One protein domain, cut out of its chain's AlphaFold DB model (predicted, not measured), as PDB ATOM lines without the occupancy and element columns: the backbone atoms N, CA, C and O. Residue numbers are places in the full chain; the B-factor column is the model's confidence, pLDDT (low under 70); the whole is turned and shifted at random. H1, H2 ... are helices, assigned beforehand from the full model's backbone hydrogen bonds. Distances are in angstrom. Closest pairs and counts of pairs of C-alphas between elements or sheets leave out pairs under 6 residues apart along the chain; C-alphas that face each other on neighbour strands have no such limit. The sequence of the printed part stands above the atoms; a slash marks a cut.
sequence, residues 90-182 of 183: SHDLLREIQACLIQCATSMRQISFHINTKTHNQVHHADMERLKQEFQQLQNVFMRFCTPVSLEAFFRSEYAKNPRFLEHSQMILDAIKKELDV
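What this domain is: This is residues 90 to 182 of the 183 residues of an uncharacterized protein of Kordia sp. TARA_039_SRF (UniProt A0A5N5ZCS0). A long helical hairpin of H1 and H2, side by side, makes most of the length of a rod, and a corner of two shorter helices, H3 and H4, continues it beyond the far end of H2. Residues 170 to 182, most of them in H4, stick out free at the end. The printed part has 93 residues with four named helices, in the order H1, H2, H3, H4, and no named strand; the class is all helix. The whole is extended, with a radius of gyration of the C-alphas of 22.1 A, and spans 75 by 25 by 19 A.

Where its parts are: H1 is residues 91 to 117, 38.9 A from first to last C-alpha, beginning at C-alpha 91 at (117.799, 102.244, 157.207). H2 is residues 125 to 146 and measures 31.0 A; its C-alpha 125 is at (118.141, 107.799, 122.630). H3, residues 151 to 161, measures 15.5 A. H4, residues 165 to 180, measures 22.7 A and ends at C-alpha 180 at (127.155, 100.308, 183.268).

How they stand to each other: H1 and H2 form a helical hairpin and touch, with the closest C-alphas, those of Cys 100 and Leu 138, 5.6 A apart. They run opposite ways at a shallow tilt of 20 degrees. H2 and H3 are apart. H4 touches H3 with residues 165 to 166 alone; the closest C-alphas, those of Tyr 159 and Phe 165, are 5.5 A apart. H3 and H4 run opposite ways at a steep tilt of 51 degrees. H1 is apart from H3 and H4, and H2 is apart from H4. In H1, H2, H3 and H4 every O i to N i+4 pair is within hydrogen-bond range.

The domain as a whole: The two C-alphas farthest apart, those of Thr 119 and Val 182, are 76.2 A from each other. The printed part has no cut. The links H2 to H3 and H3 to H4 are tight, and H1 to H2 is short. Mean pLDDT of the printed part is 77.6; it is under 70 at residues 90 to 93, 118 to 122, 143 to 151 and 181 to 182.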
ATOM      1  N   SER A  90     122.592 103.612 158.160       60.31
ATOM      2  CA  SER A  90     121.138 103.768 158.375       60.31
ATOM      3  C   SER A  90     120.153 103.082 157.402       60.31
ATOM      4  O   SER A  90     120.315 103.101 156.182       60.31
ATOM      5  N   HIS A  91     119.012 102.634 157.948       59.97
ATOM      6  CA  HIS A  91     117.799 102.244 157.207       59.97
ATOM      7  C   HIS A  91     117.328 103.269 156.154       59.97
ATOM      8  O   HIS A  91     116.648 102.887 155.200       59.97
ATOM      9  N   ASP A  92     117.689 104.546 156.282       68.31
ATOM     10  CA  ASP A  92     117.335 105.589 155.313       68.31
ATOM     11  C   ASP A  92     118.031 105.394 153.959       68.31
ATOM     12  O   ASP A  92     117.410 105.593 152.915       68.31
ATOM     13  N   LEU A  93     119.270 104.889 153.940       68.06
ATOM     14  CA  LEU A  93     119.978 104.579 152.691       68.06
ATOM     15  C   LEU A  93     119.365 103.381 151.961       68.06
ATOM     16  O   LEU A  93     119.317 103.364 150.734       68.06
ATOM     17  N   LEU A  94     118.819 102.406 152.695       70.69
ATOM     18  CA  LEU A  94     118.039 101.322 152.089       70.69
ATOM     19  C   LEU A  94     116.766 101.854 151.415       70.69
ATOM     20  O   LEU A  94     116.416 101.387 150.330       70.69
ATOM     21  N   ARG A  95     116.103 102.856 152.010       77.94
ATOM     22  CA  ARG A  95     114.948 103.529 151.389       77.94
ATOM     23  C   ARG A  95     115.347 104.305 150.134       77.94
ATOM     24  O   ARG A  95     114.621 104.249 149.145       77.94
ATOM     25  N   GLU A  96     116.498 104.975 150.137       79.12
ATOM     26  CA  GLU A  96     117.025 105.663 148.949       79.12
ATOM     27  C   GLU A  96     117.370 104.688 147.814       79.12
ATOM     28  O   GLU A  96     117.005 104.930 146.662       79.12
ATOM     29  N   ILE A  97     118.005 103.551 148.128       79.25
ATOM     30  CA  ILE A  97     118.273 102.479 147.154       79.25
ATOM     31  C   ILE A  97     116.957 101.947 146.580       79.25
ATOM     32  O   ILE A  97     116.826 101.800 145.364       79.25
ATOM     33  N   GLN A  98     115.966 101.693 147.437       82.56
ATOM     34  CA  GLN A  98     114.647 101.232 147.013       82.56
ATOM     35  C   GLN A  98     113.965 102.246 146.083       82.56
ATOM     36  O   GLN A  98     113.417 101.855 145.053       82.56
ATOM     37  N   ALA A  99     114.029 103.541 146.401       86.06
ATOM     38  CA  ALA A  99     113.486 104.598 145.551       86.06
ATOM     39  C   ALA A  99     114.185 104.652 144.179       86.06
ATOM     40  O   ALA A  99     113.505 104.706 143.151       86.06
ATOM     41  N   CYS A 100     115.521 104.552 144.147       84.94
ATOM     42  CA  CYS A 100     116.294 104.510 142.900       84.94
ATOM     43  C   CYS A 100     115.929 103.283 142.044       84.94
ATOM     44  O   CYS A 100     115.730 103.401 140.837       84.94
ATOM     45  N   LEU A 101     115.765 102.105 142.660       85.31
ATOM     46  CA  LEU A 101     115.334 100.886 141.964       85.31
ATOM     47  C   LEU A 101     113.936 101.026 141.344       85.31
ATOM     48  O   LEU A 101     113.714 100.574 140.219       85.31
ATOM     49  N   ILE A 102     112.998 101.663 142.053       89.06
ATOM     50  CA  ILE A 102     111.643 101.925 141.545       89.06
ATOM     51  C   ILE A 102     111.688 102.863 140.330       89.06
ATOM     52  O   ILE A 102     110.964 102.629 139.356       89.06
ATOM     53  N   GLN A 103     112.543 103.890 140.349       87.00
ATOM     54  CA  GLN A 103     112.743 104.786 139.205       87.00
ATOM     55  C   GLN A 103     113.295 104.039 137.989       87.00
ATOM     56  O   GLN A 103     112.648 104.066 136.942       87.00
ATOM     57  N   CYS A 104     114.375 103.263 138.147       85.94
ATOM     58  CA  CYS A 104     114.915 102.442 137.059       85.94
ATOM     59  C   CYS A 104     113.850 101.498 136.474       85.94
ATOM     60  O   CYS A 104     113.683 101.412 135.258       85.94
ATOM     61  N   ALA A 105     113.079 100.818 137.333       85.94
ATOM     62  CA  ALA A 105     112.009  99.922 136.897       85.94
ATOM     63  C   ALA A 105     110.908 100.663 136.116       85.94
ATOM     64  O   ALA A 105     110.363 100.128 135.148       85.94
ATOM     65  N   THR A 106     110.589 101.894 136.516       86.75
ATOM     66  CA  THR A 106     109.606 102.746 135.836       86.75
ATOM     67  C   THR A 106     110.099 103.148 134.449       86.75
ATOM     68  O   THR A 106     109.373 102.959 133.472       86.75
ATOM     69  N   SER A 107     111.347 103.603 134.339       84.00
ATOM     70  CA  SER A 107     111.973 103.974 133.066       84.00
ATOM     71  C   SER A 107     112.088 102.777 132.114       84.00
ATOM     72  O   SER A 107     111.743 102.881 130.937       84.00
ATOM     73  N   MET A 108     112.445 101.589 132.619       85.75
ATOM     74  CA  MET A 108     112.456 100.355 131.818       85.75
ATOM     75  C   MET A 108     111.061  99.976 131.302       85.75
ATOM     76  O   MET A 108     110.922  99.559 130.150       85.75
ATOM     77  N   ARG A 109     110.011 100.142 132.119       85.12
ATOM     78  CA  ARG A 109     108.625  99.911 131.677       85.12
ATOM     79  C   ARG A 109     108.186 100.922 130.624       85.12
ATOM     80  O   ARG A 109     107.504 100.524 129.687       85.12
ATOM     81  N   GLN A 110     108.575 102.191 130.747       81.81
ATOM     82  CA  GLN A 110     108.277 103.216 129.739       81.81
ATOM     83  C   GLN A 110     108.947 102.898 128.399       81.81
ATOM     84  O   GLN A 110     108.282 102.933 127.365       81.81
ATOM     85  N   ILE A 111     110.216 102.487 128.421       82.94
ATOM     86  CA  ILE A 111     110.934 102.032 127.223       82.94
ATOM     87  C   ILE A 111     110.240 100.809 126.614       82.94
ATOM     88  O   ILE A 111     109.945 100.801 125.422       82.94
ATOM     89  N   SER A 112     109.919  99.798 127.426       81.81
ATOM     90  CA  SER A 112     109.216  98.596 126.962       81.81
ATOM     91  C   SER A 112     107.849  98.927 126.358       81.81
ATOM     92  O   SER A 112     107.507  98.425 125.290       81.81
ATOM     93  N   PHE A 113     107.090  99.826 126.987       81.81
ATOM     94  CA  PHE A 113     105.825 100.316 126.454       81.81
ATOM     95  C   PHE A 113     106.025 101.019 125.109       81.81
ATOM     96  O   PHE A 113     105.299 100.722 124.164       81.81
ATOM     97  N   HIS A 114     107.020 101.900 124.980       76.19
ATOM     98  CA  HIS A 114     107.323 102.580 123.719       76.19
ATOM     99  C   HIS A 114     107.733 101.621 122.603       76.19
ATOM    100  O   HIS A 114     107.274 101.808 121.478       76.19
ATOM    101  N   ILE A 115     108.504 100.574 122.905       76.62
ATOM    102  CA  ILE A 115     108.824  99.512 121.943       76.62
ATOM    103  C   ILE A 115     107.546  98.791 121.506       76.62
ATOM    104  O   ILE A 115     107.335  98.604 120.317       76.62
ATOM    105  N   ASN A 116     106.685  98.419 122.454       74.75
ATOM    106  CA  ASN A 116     105.518  97.576 122.188       74.75
ATOM    107  C   ASN A 116     104.326  98.321 121.564       74.75
ATOM    108  O   ASN A 116     103.435  97.678 121.018       74.75
ATOM    109  N   THR A 117     104.263  99.652 121.682       71.19
ATOM    110  CA  THR A 117     103.091 100.445 121.255       71.19
ATOM    111  C   THR A 117     103.372 101.468 120.162       71.19
ATOM    112  O   THR A 117     102.435 101.856 119.465       71.19
ATOM    113  N   LYS A 118     104.620 101.921 119.967       65.25
ATOM    114  CA  LYS A 118     104.934 102.832 118.856       65.25
ATOM    115  C   LYS A 118     105.138 102.029 117.576       65.25
ATOM    116  O   LYS A 118     105.891 101.063 117.551       65.25
ATOM    117  N   THR A 119     104.534 102.508 116.493       57.56
ATOM    118  CA  THR A 119     104.461 101.932 115.134       57.56
ATOM    119  C   THR A 119     105.789 101.512 114.489       57.56
ATOM    120  O   THR A 119     105.776 100.905 113.421       57.56
ATOM    121  N   HIS A 120     106.935 101.810 115.105       62.12
ATOM    122  CA  HIS A 120     108.261 101.528 114.562       62.12
ATOM    123  C   HIS A 120     109.181 100.720 115.492       62.12
ATOM    124  O   HIS A 120     110.337 100.526 115.132       62.12
ATOM    125  N   ASN A 121     108.717 100.235 116.656       60.88
ATOM    126  CA  ASN A 121     109.557  99.513 117.631       60.88
ATOM    127  C   ASN A 121     110.851 100.277 118.000       60.88
ATOM    128  O   ASN A 121     111.910  99.680 118.189       60.88
ATOM    129  N   GLN A 122     110.795 101.610 118.050       67.00
ATOM    130  CA  GLN A 122     111.980 102.445 118.255       67.00
ATOM    131  C   GLN A 122     112.124 102.864 119.717       67.00
ATOM    132  O   GLN A 122     111.195 103.407 120.320       67.00
ATOM    133  N   VAL A 123     113.326 102.661 120.253       73.69
ATOM    134  CA  VAL A 123     113.762 103.217 121.536       73.69
ATOM    135  C   VAL A 123     114.374 104.590 121.287       73.69
ATOM    136  O   VAL A 123     115.276 104.723 120.458       73.69
ATOM    137  N   HIS A 124     113.905 105.613 122.001       77.94
ATOM    138  CA  HIS A 124     114.485 106.950 121.889       77.94
ATOM    139  C   HIS A 124     115.814 107.004 122.636       77.94
ATOM    140  O   HIS A 124     115.926 106.549 123.774       77.94
ATOM    141  N   HIS A 125     116.823 107.616 122.017       80.25
ATOM    142  CA  HIS A 125     118.141 107.799 122.630       80.25
ATOM    143  C   HIS A 125     118.056 108.535 123.982       80.25
ATOM    144  O   HIS A 125     118.807 108.232 124.905       80.25
ATOM    145  N   ALA A 126     117.114 109.472 124.121       81.44
ATOM    146  CA  ALA A 126     116.876 110.196 125.369       81.44
ATOM    147  C   ALA A 126     116.444 109.273 126.525       81.44
ATOM    148  O   ALA A 126     116.900 109.461 127.651       81.44
ATOM    149  N   ASP A 127     115.627 108.252 126.246       78.88
ATOM    150  CA  ASP A 127     115.173 107.297 127.263       78.88
ATOM    151  C   ASP A 127     116.333 106.402 127.730       78.88
ATOM    152  O   ASP A 127     116.469 106.116 128.919       78.88
ATOM    153  N   MET A 128     117.217 106.014 126.800       81.94
ATOM    154  CA  MET A 128     118.420 105.230 127.106       81.94
ATOM    155  C   MET A 128     119.426 106.014 127.950       81.94
ATOM    156  O   MET A 128     119.954 105.479 128.925       81.94
ATOM    157  N   GLU A 129     119.675 107.282 127.615       84.19
ATOM    158  CA  GLU A 129     120.577 108.135 128.400       84.19
ATOM    159  C   GLU A 129     120.015 108.433 129.792       84.19
ATOM    160  O   GLU A 129     120.753 108.386 130.776       84.19
ATOM    161  N   ARG A 130     118.700 108.644 129.908       81.88
ATOM    162  CA  ARG A 130     118.039 108.802 131.207       81.88
ATOM    163  C   ARG A 130     118.181 107.549 132.072       81.88
ATOM    164  O   ARG A 130     118.601 107.649 133.221       81.88
ATOM    165  N   LEU A 131     117.901 106.369 131.517       83.50
ATOM    166  CA  LEU A 131     118.050 105.105 132.242       83.50
ATOM    167  C   LEU A 131     119.506 104.880 132.688       83.50
ATOM    168  O   LEU A 131     119.759 104.417 133.798       83.50
ATOM    169  N   LYS A 132     120.479 105.244 131.849       86.00
ATOM    170  CA  LYS A 132     121.909 105.154 132.168       86.00
ATOM    171  C   LYS A 132     122.306 106.066 133.332       86.00
ATOM    172  O   LYS A 132     123.070 105.636 134.197       86.00
ATOM    173  N   GLN A 133     121.768 107.286 133.386       88.19
ATOM    174  CA  GLN A 133     121.960 108.199 134.518       88.19
ATOM    175  C   GLN A 133     121.341 107.639 135.805       88.19
ATOM    176  O   GLN A 133     121.992 107.650 136.849       88.19
ATOM    177  N   GLU A 134     120.131 107.082 135.726       84.94
ATOM    178  CA  GLU A 134     119.445 106.461 136.869       84.94
ATOM    179  C   GLU A 134     120.224 105.237 137.401       84.94
ATOM    180  O   GLU A 134     120.414 105.097 138.611       84.94
ATOM    181  N   PHE A 135     120.795 104.404 136.519       82.94
ATOM    182  CA  PHE A 135     121.689 103.306 136.918       82.94
ATOM    183  C   PHE A 135     122.998 103.789 137.547       82.94
ATOM    184  O   PHE A 135     123.442 103.204 138.534       82.94
ATOM    185  N   GLN A 136     123.616 104.850 137.018       84.38
ATOM    186  CA  GLN A 136     124.805 105.445 137.636       84.38
ATOM    187  C   GLN A 136     124.495 106.009 139.024       84.38
ATOM    188  O   GLN A 136     125.285 105.845 139.952       84.38
ATOM    189  N   GLN A 137     123.337 106.646 139.192       83.44
ATOM    190  CA  GLN A 137     122.898 107.154 140.484       83.44
ATOM    191  C   GLN A 137     122.671 106.011 141.479       83.44
ATOM    192  O   GLN A 137     123.215 106.056 142.583       83.44
ATOM    193  N   LEU A 138     121.971 104.948 141.069       82.19
ATOM    194  CA  LEU A 138     121.794 103.738 141.874       82.19
ATOM    195  C   LEU A 138     123.140 103.108 142.253       82.19
ATOM    196  O   LEU A 138     123.348 102.768 143.415       82.19
ATOM    197  N   GLN A 139     124.065 102.992 141.299       76.81
ATOM    198  CA  GLN A 139     125.407 102.470 141.543       76.81
ATOM    199  C   GLN A 139     126.149 103.325 142.570       76.81
ATOM    200  O   GLN A 139     126.752 102.777 143.485       76.81
ATOM    201  N   ASN A 140     126.079 104.650 142.476       77.94
ATOM    202  CA  ASN A 140     126.738 105.544 143.426       77.94
ATOM    203  C   ASN A 140     126.145 105.435 144.838       77.94
ATOM    204  O   ASN A 140     126.897 105.409 145.812       77.94
ATOM    205  N   VAL A 141     124.818 105.347 144.967       75.81
ATOM    206  CA  VAL A 141     124.143 105.176 146.266       75.81
ATOM    207  C   VAL A 141     124.463 103.803 146.863       75.81
ATOM    208  O   VAL A 141     124.835 103.708 148.031       75.81
ATOM    209  N   PHE A 142     124.411 102.746 146.052       73.06
ATOM    210  CA  PHE A 142     124.775 101.395 146.471       73.06
ATOM    211  C   PHE A 142     126.249 101.299 146.867       73.06
ATOM    212  O   PHE A 142     126.572 100.739 147.909       73.06
ATOM    213  N   MET A 143     127.152 101.908 146.098       68.56
ATOM    214  CA  MET A 143     128.565 101.972 146.455       68.56
ATOM    215  C   MET A 143     128.767 102.743 147.754       68.56
ATOM    216  O   MET A 143     129.568 102.303 148.555       68.56
ATOM    217  N   ARG A 144     128.036 103.824 148.041       66.06
ATOM    218  CA  ARG A 144     128.106 104.496 149.357       66.06
ATOM    219  C   ARG A 144     127.594 103.627 150.504       66.06
ATOM    220  O   ARG A 144     128.125 103.713 151.602       66.06
ATOM    221  N   PHE A 145     126.592 102.786 150.254       65.94
ATOM    222  CA  PHE A 145     126.099 101.813 151.229       65.94
ATOM    223  C   PHE A 145     127.104 100.671 151.470       65.94
ATOM    224  O   PHE A 145     127.325 100.262 152.606       65.94
ATOM    225  N   CYS A 146     127.736 100.177 150.404       61.25
ATOM    226  CA  CYS A 146     128.705  99.081 150.441       61.25
ATOM    227  C   CYS A 146     130.146  99.521 150.697       61.25
ATOM    228  O   CYS A 146     130.986  98.654 150.914       61.25
ATOM    229  N   THR A 147     130.443 100.821 150.630       61.41
ATOM    230  CA  THR A 147     131.747 101.396 150.971       61.41
ATOM    231  C   THR A 147     131.649 101.841 152.409       61.41
ATOM    232  O   THR A 147     131.123 102.918 152.703       61.41
ATOM    233  N   PRO A 148     132.083 100.993 153.326       57.28
ATOM    234  CA  PRO A 148     131.976 101.340 154.710       57.28
ATOM    235  C   PRO A 148     132.919 102.496 155.061       57.28
ATOM    236  O   PRO A 148     133.997 102.667 154.495       57.28
ATOM    237  N   VAL A 149     132.468 103.322 155.995       62.53
ATOM    238  CA  VAL A 149     133.174 104.530 156.412       62.53
ATOM    239  C   VAL A 149     133.862 104.229 157.735       62.53
ATOM    240  O   VAL A 149     133.235 103.677 158.644       62.53
ATOM    241  N   SER A 150     135.147 104.575 157.854       65.88
ATOM    242  CA  SER A 150     135.844 104.452 159.132       65.88
ATOM    243  C   SER A 150     135.123 105.288 160.188       65.88
ATOM    244  O   SER A 150     134.611 106.371 159.893       65.88
ATOM    245  N   LEU A 151     135.091 104.804 161.431       64.31
ATOM    246  CA  LEU A 151     134.450 105.523 162.534       64.31
ATOM    247  C   LEU A 151     134.949 106.980 162.617       64.31
ATOM    248  O   LEU A 151     134.158 107.907 162.748       64.31
ATOM    249  N   GLU A 152     136.255 107.196 162.444       70.81
ATOM    250  CA  GLU A 152     136.856 108.531 162.422       70.81
ATOM    251  C   GLU A 152     136.329 109.400 161.269       70.81
ATOM    252  O   GLU A 152     135.960 110.556 161.489       70.81
ATOM    253  N   ALA A 153     136.266 108.866 160.046       70.56
ATOM    254  CA  ALA A 153     135.737 109.602 158.902       70.56
ATOM    255  C   ALA A 153     134.246 109.922 159.080       70.56
ATOM    256  O   ALA A 153     133.816 111.027 158.746       70.56
ATOM    257  N   PHE A 154     133.479 109.004 159.678       75.06
ATOM    258  CA  PHE A 154     132.088 109.233 160.051       75.06
ATOM    259  C   PHE A 154     131.973 110.406 161.034       75.06
ATOM    260  O   PHE A 154     131.324 111.397 160.705       75.06
ATOM    261  N   PHE A 155     132.686 110.365 162.167       77.62
ATOM    262  CA  PHE A 155     132.687 111.448 163.158       77.62
ATOM    263  C   PHE A 155     133.099 112.798 162.562       77.62
ATOM    264  O   PHE A 155     132.459 113.810 162.842       77.62
ATOM    265  N   ARG A 156     134.123 112.826 161.701       80.31
ATOM    266  CA  ARG A 156     134.546 114.053 161.005       80.31
ATOM    267  C   ARG A 156     133.454 114.588 160.078       80.31
ATOM    268  O   ARG A 156     133.211 115.792 160.058       80.31
ATOM    269  N   SER A 157     132.795 113.711 159.320       78.50
ATOM    270  CA  SER A 157     131.728 114.102 158.392       78.50
ATOM    271  C   SER A 157     130.467 114.590 159.107       78.50
ATOM    272  O   SER A 157     129.881 115.585 158.688       78.50
ATOM    273  N   GLU A 158     130.080 113.950 160.208       79.62
ATOM    274  CA  GLU A 158     128.929 114.365 161.008       79.62
ATOM    275  C   GLU A 158     129.222 115.653 161.784       79.62
ATOM    276  O   GLU A 158     128.371 116.538 161.825       79.62
ATOM    277  N   TYR A 159     130.446 115.839 162.291       86.31
ATOM    278  CA  TYR A 159     130.872 117.111 162.887       86.31
ATOM    279  C   TYR A 159     130.845 118.268 161.877       86.31
ATOM    280  O   TYR A 159     130.413 119.370 162.206       86.31
ATOM    281  N   ALA A 160     131.257 118.018 160.629       85.94
ATOM    282  CA  ALA A 160     131.196 119.022 159.568       85.94
ATOM    283  C   ALA A 160     129.754 119.443 159.229       85.94
ATOM    284  O   ALA A 160     129.522 120.601 158.888       85.94
ATOM    285  N   LYS A 161     128.783 118.526 159.338       85.44
ATOM    286  CA  LYS A 161     127.349 118.826 159.169       85.44
ATOM    287  C   LYS A 161     126.752 119.498 160.408       85.44
ATOM    288  O   LYS A 161     125.892 120.364 160.281       85.44
ATOM    289  N   ASN A 162     127.187 119.084 161.597       85.56
ATOM    290  CA  ASN A 162     126.701 119.564 162.882       85.56
ATOM    291  C   ASN A 162     127.850 119.661 163.909       85.56
ATOM    292  O   ASN A 162     128.215 118.654 164.521       85.56
ATOM    293  N   PRO A 163     128.361 120.871 164.204       89.31
ATOM    294  CA  PRO A 163     129.465 121.059 165.148       89.31
ATOM    295  C   PRO A 163     129.178 120.591 166.586       89.31
ATOM    296  O   PRO A 163     130.108 120.355 167.351       89.31
ATOM    297  N   ARG A 164     127.907 120.424 166.978       88.62
ATOM    298  CA  ARG A 164     127.526 119.901 168.307       88.62
ATOM    299  C   ARG A 164     127.456 118.376 168.368       88.62
ATOM    300  O   ARG A 164     127.215 117.811 169.428       88.62
ATOM    301  N   PHE A 165     127.677 117.691 167.247       84.44
ATOM    302  CA  PHE A 165     127.588 116.236 167.161       84.44
ATOM    303  C   PHE A 165     128.511 115.519 168.156       84.44
ATOM    304  O   PHE A 165     128.097 114.547 168.787       84.44
ATOM    305  N   LEU A 166     129.739 116.016 168.336       84.69
ATOM    306  CA  LEU A 166     130.701 115.433 169.277       84.69
ATOM    307  C   LEU A 166     130.245 115.589 170.728       84.69
ATOM    308  O   LEU A 166     130.352 114.648 171.505       84.69
ATOM    309  N   GLU A 167     129.687 116.748 171.067       87.81
ATOM    310  CA  GLU A 167     129.172 117.046 172.402       87.81
ATOM    311  C   GLU A 167     127.991 116.126 172.748       87.81
ATOM    312  O   GLU A 167     127.992 115.469 173.785       87.81
ATOM    313  N   HIS A 168     127.035 115.967 171.826       84.06
ATOM    314  CA  HIS A 168     125.916 115.036 171.999       84.06
ATOM    315  C   HIS A 168     126.371 113.573 172.077       84.06
ATOM    316  O   HIS A 168     125.858 112.806 172.888       84.06
ATOM    317  N   SER A 169     127.348 113.184 171.255       83.12
ATOM    318  CA  SER A 169     127.911 111.830 171.289       83.12
ATOM    319  C   SER A 169     128.582 111.545 172.635       83.12
ATOM    320  O   SER A 169     128.403 110.464 173.191       83.12
ATOM    321  N   GLN A 170     129.297 112.528 173.191       84.88
ATOM    322  CA  GLN A 170     129.910 112.435 174.513       84.88
ATOM    323  C   GLN A 170     128.852 112.299 175.615       84.88
ATOM    324  O   GLN A 170     128.974 111.414 176.454       84.88
ATOM    325  N   MET A 171     127.770 113.088 175.566       84.62
ATOM    326  CA  MET A 171     126.665 112.977 176.529       84.62
ATOM    327  C   MET A 171     126.022 111.582 176.530       84.62
ATOM    328  O   MET A 171     125.710 111.050 177.594       84.62
ATOM    329  N   ILE A 172     125.839 110.974 175.354       81.12
ATOM    330  CA  ILE A 172     125.307 109.607 175.232       81.12
ATOM    331  C   ILE A 172     126.290 108.593 175.828       81.12
ATOM    332  O   ILE A 172     125.881 107.711 176.578       81.12
ATOM    333  N   LEU A 173     127.587 108.724 175.533       82.56
ATOM    334  CA  LEU A 173     128.615 107.842 176.092       82.56
ATOM    335  C   LEU A 173     128.691 107.941 177.618       82.56
ATOM    336  O   LEU A 173     128.817 106.918 178.288       82.56
ATOM    337  N   ASP A 174     128.590 109.149 178.166       87.31
ATOM    338  CA  ASP A 174     128.610 109.377 179.610       87.31
ATOM    339  C   ASP A 174     127.358 108.800 180.286       87.31
ATOM    340  O   ASP A 174     127.458 108.212 181.364       87.31
ATOM    341  N   ALA A 175     126.191 108.887 179.637       80.56
ATOM    342  CA  ALA A 175     124.968 108.240 180.111       80.56
ATOM    343  C   ALA A 175     125.099 106.707 180.134       80.56
ATOM    344  O   ALA A 175     124.780 106.086 181.145       80.56
ATOM    345  N   ILE A 176     125.641 106.107 179.069       78.75
ATOM    346  CA  ILE A 176     125.861 104.654 178.981       78.75
ATOM    347  C   ILE A 176     126.868 104.180 180.036       78.75
ATOM    348  O   ILE A 176     126.634 103.172 180.697       78.75
ATOM    349  N   LYS A 177     127.979 104.904 180.230       82.81
ATOM    350  CA  LYS A 177     128.951 104.588 181.293       82.81
ATOM    351  C   LYS A 177     128.293 104.592 182.664       82.81
ATOM    352  O   LYS A 177     128.477 103.659 183.433       82.81
ATOM    353  N   LYS A 178     127.470 105.604 182.932       81.69
ATOM    354  CA  LYS A 178     126.746 105.726 184.194       81.69
ATOM    355  C   LYS A 178     125.757 104.580 184.423       81.69
ATOM    356  O   LYS A 178     125.571 104.189 185.564       81.69
ATOM    357  N   GLU A 179     125.126 104.048 183.378       74.69
ATOM    358  CA  GLU A 179     124.274 102.853 183.490       74.69
ATOM    359  C   GLU A 179     125.086 101.571 183.718       74.69
ATOM    360  O   GLU A 179     124.648 100.693 184.457       74.69
ATOM    361  N   LEU A 180     126.273 101.467 183.119       72.06
ATOM    362  CA  LEU A 180     127.155 100.308 183.268       72.06
ATOM    363  C   LEU A 180     127.860 100.259 184.632       72.06
ATOM    364  O   LEU A 180     128.058  99.166 185.147       72.06
ATOM    365  N   ASP A 181     128.185 101.408 185.230       67.81
ATOM    366  CA  ASP A 181     128.811 101.506 186.561       67.81
ATOM    367  C   ASP A 181     127.824 101.241 187.723       67.81
ATOM    368  O   ASP A 181     128.218 101.196 188.889       67.81
ATOM    369  N   VAL A 182     126.526 101.089 187.431       54.34
ATOM    370  CA  VAL A 182     125.465 100.806 188.421       54.34
ATOM    371  C   VAL A 182     125.238  99.289 188.613       54.34
ATOM    372  O   VAL A 182     124.407  98.884 189.432       54.34
TER     373      VAL A 182